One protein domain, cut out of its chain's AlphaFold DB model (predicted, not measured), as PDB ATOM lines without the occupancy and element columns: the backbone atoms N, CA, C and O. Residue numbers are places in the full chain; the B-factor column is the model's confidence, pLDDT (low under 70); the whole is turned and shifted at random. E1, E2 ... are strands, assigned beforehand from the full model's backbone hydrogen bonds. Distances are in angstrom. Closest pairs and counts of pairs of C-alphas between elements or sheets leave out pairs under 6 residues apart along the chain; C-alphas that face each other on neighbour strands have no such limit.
ATOM      1  N   LEU A  70     -27.413  31.538 -17.535       72.50
ATOM      2  CA  LEU A  70     -26.233  30.880 -16.980       72.50
ATOM      3  C   LEU A  70     -26.629  29.429 -16.663       72.50
ATOM      4  O   LEU A  70     -27.490  29.223 -15.802       72.50
ATOM      5  N   PRO A  71     -26.013  28.408 -17.294       69.44
ATOM      6  CA  PRO A  71     -26.419  27.025 -17.053       69.44
ATOM      7  C   PRO A  71     -26.275  26.652 -15.567       69.44
ATOM      8  O   PRO A  71     -25.519  27.305 -14.847       69.44
ATOM      9  N   PRO A  72     -26.937  25.620 -15.039       65.69
ATOM     10  CA  PRO A  72     -26.686  25.195 -13.666       65.69
ATOM     11  C   PRO A  72     -25.284  24.575 -13.518       65.69
ATOM     12  O   PRO A  72     -24.637  24.179 -14.488       65.69
ATOM     13  N   ALA A  73     -24.756  24.546 -12.289       60.66
ATOM     14  CA  ALA A  73     -23.424  23.992 -12.001       60.66
ATOM     15  C   ALA A  73     -23.315  22.484 -12.279       60.66
ATOM     16  O   ALA A  73     -22.223  21.994 -12.549       60.66
ATOM     17  N   SER A  74     -24.455  21.790 -12.289       59.81
ATOM     18  CA  SER A  74     -24.601  20.383 -12.662       59.81
ATOM     19  C   SER A  74     -24.449  20.114 -14.164       59.81
ATOM     20  O   SER A  74     -24.467  18.959 -14.575       59.81
ATOM     21  N   THR A  75     -24.306  21.151 -14.995       58.97
ATOM     22  CA  THR A  75     -24.183  21.016 -16.450       58.97
ATOM     23  C   THR A  75     -22.777  21.417 -16.890       58.97
ATOM     24  O   THR A  75     -22.498  22.590 -17.157       58.97
ATOM     25  N   ILE A  76     -21.875  20.436 -16.966       63.56
ATOM     26  CA  ILE A  76     -20.649  20.544 -17.764       63.56
ATOM     27  C   ILE A  76     -20.985  19.990 -19.155       63.56
ATOM     28  O   ILE A  76     -21.304  18.803 -19.259       63.56
ATOM     29  N   PRO A  77     -20.954  20.810 -20.221       63.53
ATOM     30  CA  PRO A  77     -21.274  20.345 -21.567       63.53
ATOM     31  C   PRO A  77     -20.378  19.168 -21.982       63.53
ATOM     32  O   PRO A  77     -19.157  19.304 -21.985       63.53
ATOM     33  N   GLY A  78     -20.980  18.026 -22.333       61.56
ATOM     34  CA  GLY A  78     -20.262  16.831 -22.801       61.56
ATOM     35  C   GLY A  78     -19.605  15.977 -21.709       61.56
ATOM     36  O   GLY A  78     -18.690  15.221 -22.015       61.56
ATOM     37  N   SER A  79     -20.021  16.108 -20.445       59.59
ATOM     38  CA  SER A  79     -19.554  15.244 -19.355       59.59
ATOM     39  C   SER A  79     -20.569  14.139 -19.046       59.59
ATOM     40  O   SER A  79     -21.706  14.435 -18.689       59.59
ATOM     41  N   ASP A  80     -20.134  12.877 -19.120       55.75
ATOM     42  CA  ASP A  80     -20.927  11.700 -18.710       55.75
ATOM     43  C   ASP A  80     -20.982  11.520 -17.183       55.75
ATOM     44  O   ASP A  80     -21.670  10.649 -16.654       55.75
ATOM     45  N   THR A  81     -20.231  12.338 -16.446       51.41
ATOM     46  CA  THR A  81     -20.236  12.349 -14.988       51.41
ATOM     47  C   THR A  81     -21.141  13.475 -14.526       51.41
ATOM     48  O   THR A  81     -20.957  14.629 -14.903       51.41
ATOM     49  N   ALA A  82     -22.118  13.154 -13.679       49.97
ATOM     50  CA  ALA A  82     -22.870  14.151 -12.932       49.97
ATOM     51  C   ALA A  82     -21.899  14.886 -11.997       49.97
ATOM     52  O   ALA A  82     -21.713  14.517 -10.839       49.97
ATOM     53  N   VAL A  83     -21.196  15.892 -12.516       54.47
ATOM     54  CA  VAL A  83     -20.300  16.701 -11.703       54.47
ATOM     55  C   VAL A  83     -21.201  17.570 -10.842       54.47
ATOM     56  O   VAL A  83     -21.784  18.544 -11.316       54.47
ATOM     57  N   SER A  84     -21.342  17.200  -9.569       54.66
ATOM     58  CA  SER A  84     -21.977  18.010  -8.527       54.66
ATOM     59  C   SER A  84     -21.088  19.220  -8.207       54.66
ATOM     60  O   SER A  84     -20.533  19.353  -7.115       54.66
ATOM     61  N   GLY A  85     -20.834  20.043  -9.217       62.66
ATOM     62  CA  GLY A  85     -19.887  21.130  -9.127       62.66
ATOM     63  C   GLY A  85     -20.465  22.348  -8.425       62.66
ATOM     64  O   GLY A  85     -21.676  22.566  -8.405       62.66
ATOM     65  N   VAL A  86     -19.580  23.180  -7.879       72.69
ATOM     66  CA  VAL A  86     -19.931  24.508  -7.363       72.69
ATOM     67  C   VAL A  86     -19.533  25.543  -8.409       72.69
ATOM     68  O   VAL A  86     -18.386  25.560  -8.864       72.69
ATOM     69  N   LYS A  87     -20.466  26.431  -8.775       80.12
ATOM     70  CA  LYS A  87     -20.167  27.625  -9.572       80.12
ATOM     71  C   LYS A  87     -19.718  28.760  -8.676       80.12
ATOM     72  O   LYS A  87     -20.338  29.027  -7.651       80.12
ATOM     73  N   ARG A  88     -18.666  29.462  -9.088       79.25
ATOM     74  CA  ARG A  88     -18.183  30.663  -8.402       79.25
ATOM     75  C   ARG A  88     -17.896  31.745  -9.424       79.25
ATOM     76  O   ARG A  88     -17.183  31.505 -10.393       79.25
ATOM     77  N   TRP A  89     -18.438  32.939  -9.218       78.75
ATOM     78  CA  TRP A  89     -18.061  34.090 -10.031       78.75
ATOM     79  C   TRP A  89     -16.601  34.455  -9.752       78.75
ATOM     80  O   TRP A  89     -16.258  34.900  -8.655       78.75
ATOM     81  N   ASN A  90     -15.741  34.270 -10.746       74.94
ATOM     82  CA  ASN A  90     -14.387  34.781 -10.739       74.94
ATOM     83  C   ASN A  90     -14.407  36.227 -11.234       74.94
ATOM     84  O   ASN A  90     -14.634  36.506 -12.411       74.94
ATOM     85  N   ARG A  91     -14.172  37.142 -10.297       62.72
ATOM     86  CA  ARG A  91     -14.283  38.592 -10.487       62.72
ATOM     87  C   ARG A  91     -13.151  39.151 -11.343       62.72
ATOM     88  O   ARG A  91     -13.424  39.959 -12.226       62.72
ATOM     89  N   THR A  92     -11.927  38.646 -11.152       72.44
ATOM     90  CA  THR A  92     -10.729  39.027 -11.921       72.44
ATOM     91  C   THR A  92     -10.904  38.724 -13.401       72.44
ATOM     92  O   THR A  92     -10.676  39.578 -14.252       72.44
ATOM     93  N   TRP A  93     -11.369  37.516 -13.707       74.56
ATOM     94  CA  TRP A  93     -11.553  37.060 -15.082       74.56
ATOM     95  C   TRP A  93     -12.972  37.289 -15.610       74.56
ATOM     96  O   TRP A  93     -13.259  36.934 -16.750       74.56
ATOM     97  N   ARG A  94     -13.851  37.874 -14.783       75.69
ATOM     98  CA  ARG A  94     -15.259  38.184 -15.077       75.69
ATOM     99  C   ARG A  94     -15.988  37.011 -15.740       75.69
ATOM    100  O   ARG A  94     -16.584  37.150 -16.806       75.69
ATOM    101  N   ARG A  95     -15.909  35.845 -15.099       83.69
ATOM    102  CA  ARG A  95     -16.432  34.565 -15.601       83.69
ATOM    103  C   ARG A  95     -16.911  33.688 -14.450       83.69
ATOM    104  O   ARG A  95     -16.361  33.766 -13.358       83.69
ATOM    105  N   TYR A  96     -17.880  32.810 -14.675       83.81
ATOM    106  CA  TYR A  96     -18.270  31.809 -13.678       83.81
ATOM    107  C   TYR A  96     -17.392  30.571 -13.790       83.81
ATOM    108  O   TYR A  96     -17.517  29.809 -14.738       83.81
ATOM    109  N   GLU A  97     -16.533  30.337 -12.811       87.75
ATOM    110  CA  GLU A  97     -15.711  29.137 -12.713       87.75
ATOM    111  C   GLU A  97     -16.516  27.962 -12.152       87.75
ATOM    112  O   GLU A  97     -17.328  28.129 -11.240       87.75
ATOM    113  N   VAL A  98     -16.296  26.774 -12.714       85.81
ATOM    114  CA  VAL A  98     -16.946  25.521 -12.315       85.81
ATOM    115  C   VAL A  98     -15.893  24.574 -11.762       85.81
ATOM    116  O   VAL A  98     -14.936  24.213 -12.454       85.81
ATOM    117  N   PHE A  99     -16.095  24.163 -10.517       81.94
ATOM    118  CA  PHE A  99     -15.219  23.247  -9.793       81.94
ATOM    119  C   PHE A  99     -15.923  21.907  -9.593       81.94
ATOM    120  O   PHE A  99     -17.137  21.901  -9.418       81.94
ATOM    121  N   ASP A 100     -15.190  20.793  -9.598       79.50
ATOM    122  CA  ASP A 100     -15.740  19.498  -9.177       79.50
ATOM    123  C   ASP A 100     -15.886  19.390  -7.648       79.50
ATOM    124  O   ASP A 100     -15.549  20.314  -6.903       79.50
ATOM    125  N   SER A 101     -16.405  18.254  -7.174       75.44
ATOM    126  CA  SER A 101     -16.607  17.979  -5.745       75.44
ATOM    127  C   SER A 101     -15.311  17.985  -4.924       75.44
ATOM    128  O   SER A 101     -15.365  18.181  -3.714       75.44
ATOM    129  N   LEU A 102     -14.151  17.823  -5.570       80.81
ATOM    130  CA  LEU A 102     -12.827  17.887  -4.948       80.81
ATOM    131  C   LEU A 102     -12.237  19.309  -4.978       80.81
ATOM    132  O   LEU A 102     -11.108  19.520  -4.543       80.81
ATOM    133  N   GLY A 103     -12.978  20.294  -5.498       79.06
ATOM    134  CA  GLY A 103     -12.522  21.677  -5.623       79.06
ATOM    135  C   GLY A 103     -11.573  21.919  -6.799       79.06
ATOM    136  O   GLY A 103     -10.940  22.973  -6.863       79.06
ATOM    137  N   THR A 104     -11.471  20.987  -7.750       85.81
ATOM    138  CA  THR A 104     -10.628  21.141  -8.944       85.81
ATOM    139  C   THR A 104     -11.372  21.916 -10.028       85.81
ATOM    140  O   THR A 104     -12.484  21.553 -10.411       85.81
ATOM    141  N   LEU A 105     -10.753  22.972 -10.570       87.00
ATOM    142  CA  LEU A 105     -11.320  23.777 -11.660       87.00
ATOM    143  C   LEU A 105     -11.447  22.945 -12.949       87.00
ATOM    144  O   LEU A 105     -10.435  22.533 -13.516       87.00
ATOM    145  N   LYS A 106     -12.672  22.747 -13.448       86.75
ATOM    146  CA  LYS A 106     -12.943  22.041 -14.717       86.75
ATOM    147  C   LYS A 106     -13.077  22.972 -15.915       86.75
ATOM    148  O   LYS A 106     -12.738  22.599 -17.036       86.75
ATOM    149  N   GLY A 107     -13.540  24.193 -15.688       88.25
ATOM    150  CA  GLY A 107     -13.752  25.175 -16.743       88.25
ATOM    151  C   GLY A 107     -14.489  26.396 -16.229       88.25
ATOM    152  O   GLY A 107     -14.608  26.601 -15.019       88.25
ATOM    153  N   PHE A 108     -14.961  27.224 -17.149       87.81
ATOM    154  CA  PHE A 108     -15.663  28.449 -16.817       87.81
ATOM    155  C   PHE A 108     -16.662  28.860 -17.895       87.81
ATOM    156  O   PHE A 108     -16.494  28.548 -19.071       87.81
ATOM    157  N   TYR A 109     -17.675  29.612 -17.481       87.12
ATOM    158  CA  TYR A 109     -18.598  30.317 -18.352       87.12
ATOM    159  C   TYR A 109     -18.167  31.774 -18.487       87.12
ATOM    160  O   TYR A 109     -18.110  32.497 -17.490       87.12
ATOM    161  N   LEU A 110     -17.879  32.203 -19.712       86.31
ATOM    162  CA  LEU A 110     -17.603  33.595 -20.060       86.31
ATOM    163  C   LEU A 110     -18.809  34.154 -20.818       86.31
ATOM    164  O   LEU A 110     -19.348  33.478 -21.687       86.31
ATOM    165  N   TYR A 111     -19.264  35.357 -20.473       82.56
ATOM    166  CA  TYR A 111     -20.381  35.968 -21.191       82.56
ATOM    167  C   TYR A 111     -19.874  36.630 -22.471       82.56
ATOM    168  O   TYR A 111     -19.115  37.603 -22.405       82.56
ATOM    169  N   ASP A 112     -20.311  36.126 -23.621       80.94
ATOM    170  CA  ASP A 112     -20.137  36.802 -24.899       80.94
ATOM    171  C   ASP A 112     -21.190  37.910 -25.010       80.94
ATOM    172  O   ASP A 112     -22.394  37.655 -25.068       80.94
ATOM    173  N   ILE A 113     -20.730  39.161 -25.033       74.75
ATOM    174  CA  ILE A 113     -21.601  40.334 -25.133       74.75
ATOM    175  C   ILE A 113     -22.185  40.529 -26.537       74.75
ATOM    176  O   ILE A 113     -23.269  41.092 -26.665       74.75
ATOM    177  N   ILE A 114     -21.490  40.065 -27.579       77.00
ATOM    178  CA  ILE A 114     -21.925  40.166 -28.974       77.00
ATOM    179  C   ILE A 114     -22.993  39.104 -29.234       77.00
ATOM    180  O   ILE A 114     -24.081  39.429 -29.704       77.00
ATOM    181  N   ALA A 115     -22.713  37.851 -28.869       82.00
ATOM    182  CA  ALA A 115     -23.668  36.749 -28.992       82.00
ATOM    183  C   ALA A 115     -24.742  36.747 -27.888       82.00
ATOM    184  O   ALA A 115     -25.710  35.991 -27.968       82.00
ATOM    185  N   ARG A 116     -24.575  37.594 -26.864       78.81
ATOM    186  CA  ARG A 116     -25.473  37.770 -25.712       78.81
ATOM    187  C   ARG A 116     -25.765  36.465 -24.962       78.81
ATOM    188  O   ARG A 116     -26.888  36.256 -24.510       78.81
ATOM    189  N   ARG A 117     -24.757  35.604 -24.795       81.50
ATOM    190  CA  ARG A 117     -24.898  34.283 -24.155       81.50
ATOM    191  C   ARG A 117     -23.666  33.880 -23.349       81.50
ATOM    192  O   ARG A 117     -22.564  34.362 -23.592       81.50
ATOM    193  N   TRP A 118     -23.851  32.952 -22.416       83.88
ATOM    194  CA  TRP A 118     -22.750  32.318 -21.693       83.88
ATOM    195  C   TRP A 118     -22.113  31.211 -22.532       83.88
ATOM    196  O   TRP A 118     -22.790  30.273 -22.948       83.88
ATOM    197  N   GLU A 119     -20.801  31.287 -22.727       86.88
ATOM    198  CA  GLU A 119     -20.028  30.294 -23.466       86.88
ATOM    199  C   GLU A 119     -19.140  29.487 -22.522       86.88
ATOM    200  O   GLU A 119     -18.489  30.032 -21.625       86.88
ATOM    201  N   TRP A 120     -19.144  28.166 -22.700       87.38
ATOM    202  CA  TRP A 120     -18.330  27.254 -21.905       87.38
ATOM    203  C   TRP A 120     -16.912  27.158 -22.456       87.38
ATOM    204  O   TRP A 120     -16.699  26.877 -23.636       87.38
ATOM    205  N   HIS A 121     -15.937  27.282 -21.562       88.44
ATOM    206  CA  HIS A 121     -14.531  27.078 -21.859       88.44
ATOM    207  C   HIS A 121     -13.929  26.064 -20.893       88.44
ATOM    208  O   HIS A 121     -13.977  26.219 -19.670       88.44
ATOM    209  N   TRP A 122     -13.309  25.034 -21.457       87.06
ATOM    210  CA  TRP A 122     -12.587  24.027 -20.692       87.06
ATOM    211  C   TRP A 122     -11.331  24.605 -20.043       87.06
ATOM    212  O   TRP A 122     -10.548  25.304 -20.691       87.06
ATOM    213  N   ASN A 123     -11.095  24.245 -18.782       86.81
ATOM    214  CA  ASN A 123      -9.813  24.470 -18.133       86.81
ATOM    215  C   ASN A 123      -8.829  23.405 -18.630       86.81
ATOM    216  O   ASN A 123      -8.729  22.325 -18.054       86.81
ATOM    217  N   ARG A 124      -8.135  23.690 -19.735       76.56
ATOM    218  CA  ARG A 124      -7.037  22.850 -20.224       76.56
ATOM    219  C   ARG A 124      -5.791  23.184 -19.400       76.56
ATOM    220  O   ARG A 124      -5.066  24.113 -19.742       76.56
ATOM    221  N   ARG A 125      -5.625  22.504 -18.268       58.28
ATOM    222  CA  ARG A 125      -4.338  22.412 -17.570       58.28
ATOM    223  C   ARG A 125      -3.642  21.132 -17.983       58.28
ATOM    224  O   ARG A 125      -4.370  20.131 -18.160       58.28
TER     225      ARG A 125
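Overview. This is residues 70 to 125 of the 125 residues of an uncharacterized protein of Bacteriodetes bacterium (UniProt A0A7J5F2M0). One small, strongly twisted sheet of four strands winds back and forth as a chain of hairpins, and a long stretch without named elements, residues 70 to 85, comes before it, passing over one face of the sheet and looping beyond the end where E1 begins. The 56 printed residues hold no named helix and four named strands, E1, E2, E3 and E4, which is also their order across the antiparallel sheet. The class is all strand, with 24 of the 56 printed residues in named elements, under half. The whole is compact, with a radius of gyration of the C-alphas of 10.9 A and spans of 32 by 23 by 20 A.

Along the chain. After residues 70 to 85, E1 covers residues 86 to 90, 12.2 A long, starting with C-alpha 86 at (-19.931, 24.508, -7.363). E2 covers residues 95 to 99, 12.8 A. E3, residues 105 to 112, is the longest at 20.6 A. E4, residues 117 to 122, measures 16.4 A and ends with C-alpha 122 at (-12.587, 24.027, -20.692).

Arrangement. The four strands form a meander, each the antiparallel neighbour of the one before. E1 and E2 are a hairpin at 147 degrees, with N 90 and O 95 2.7 A apart, within hydrogen-bond range. The hairpin of E2 and E3 stands at 158 degrees, with N 96 and O 109 at 2.8 A. In the hairpin of E3 and E4, at 151 degrees, N 119 and O 110 are 2.8 A apart. The edge strands E1 and E4 are apart.

Size, cuts and confidence. The C-alphas farthest apart, those of Leu 102 and Ile 114, are 34.0 A from each other. The printed part has no cut, and the three links between strands are tight. Mean pLDDT of the printed part is 74.9; residues 71 to 85, 91 and 125 are under 70.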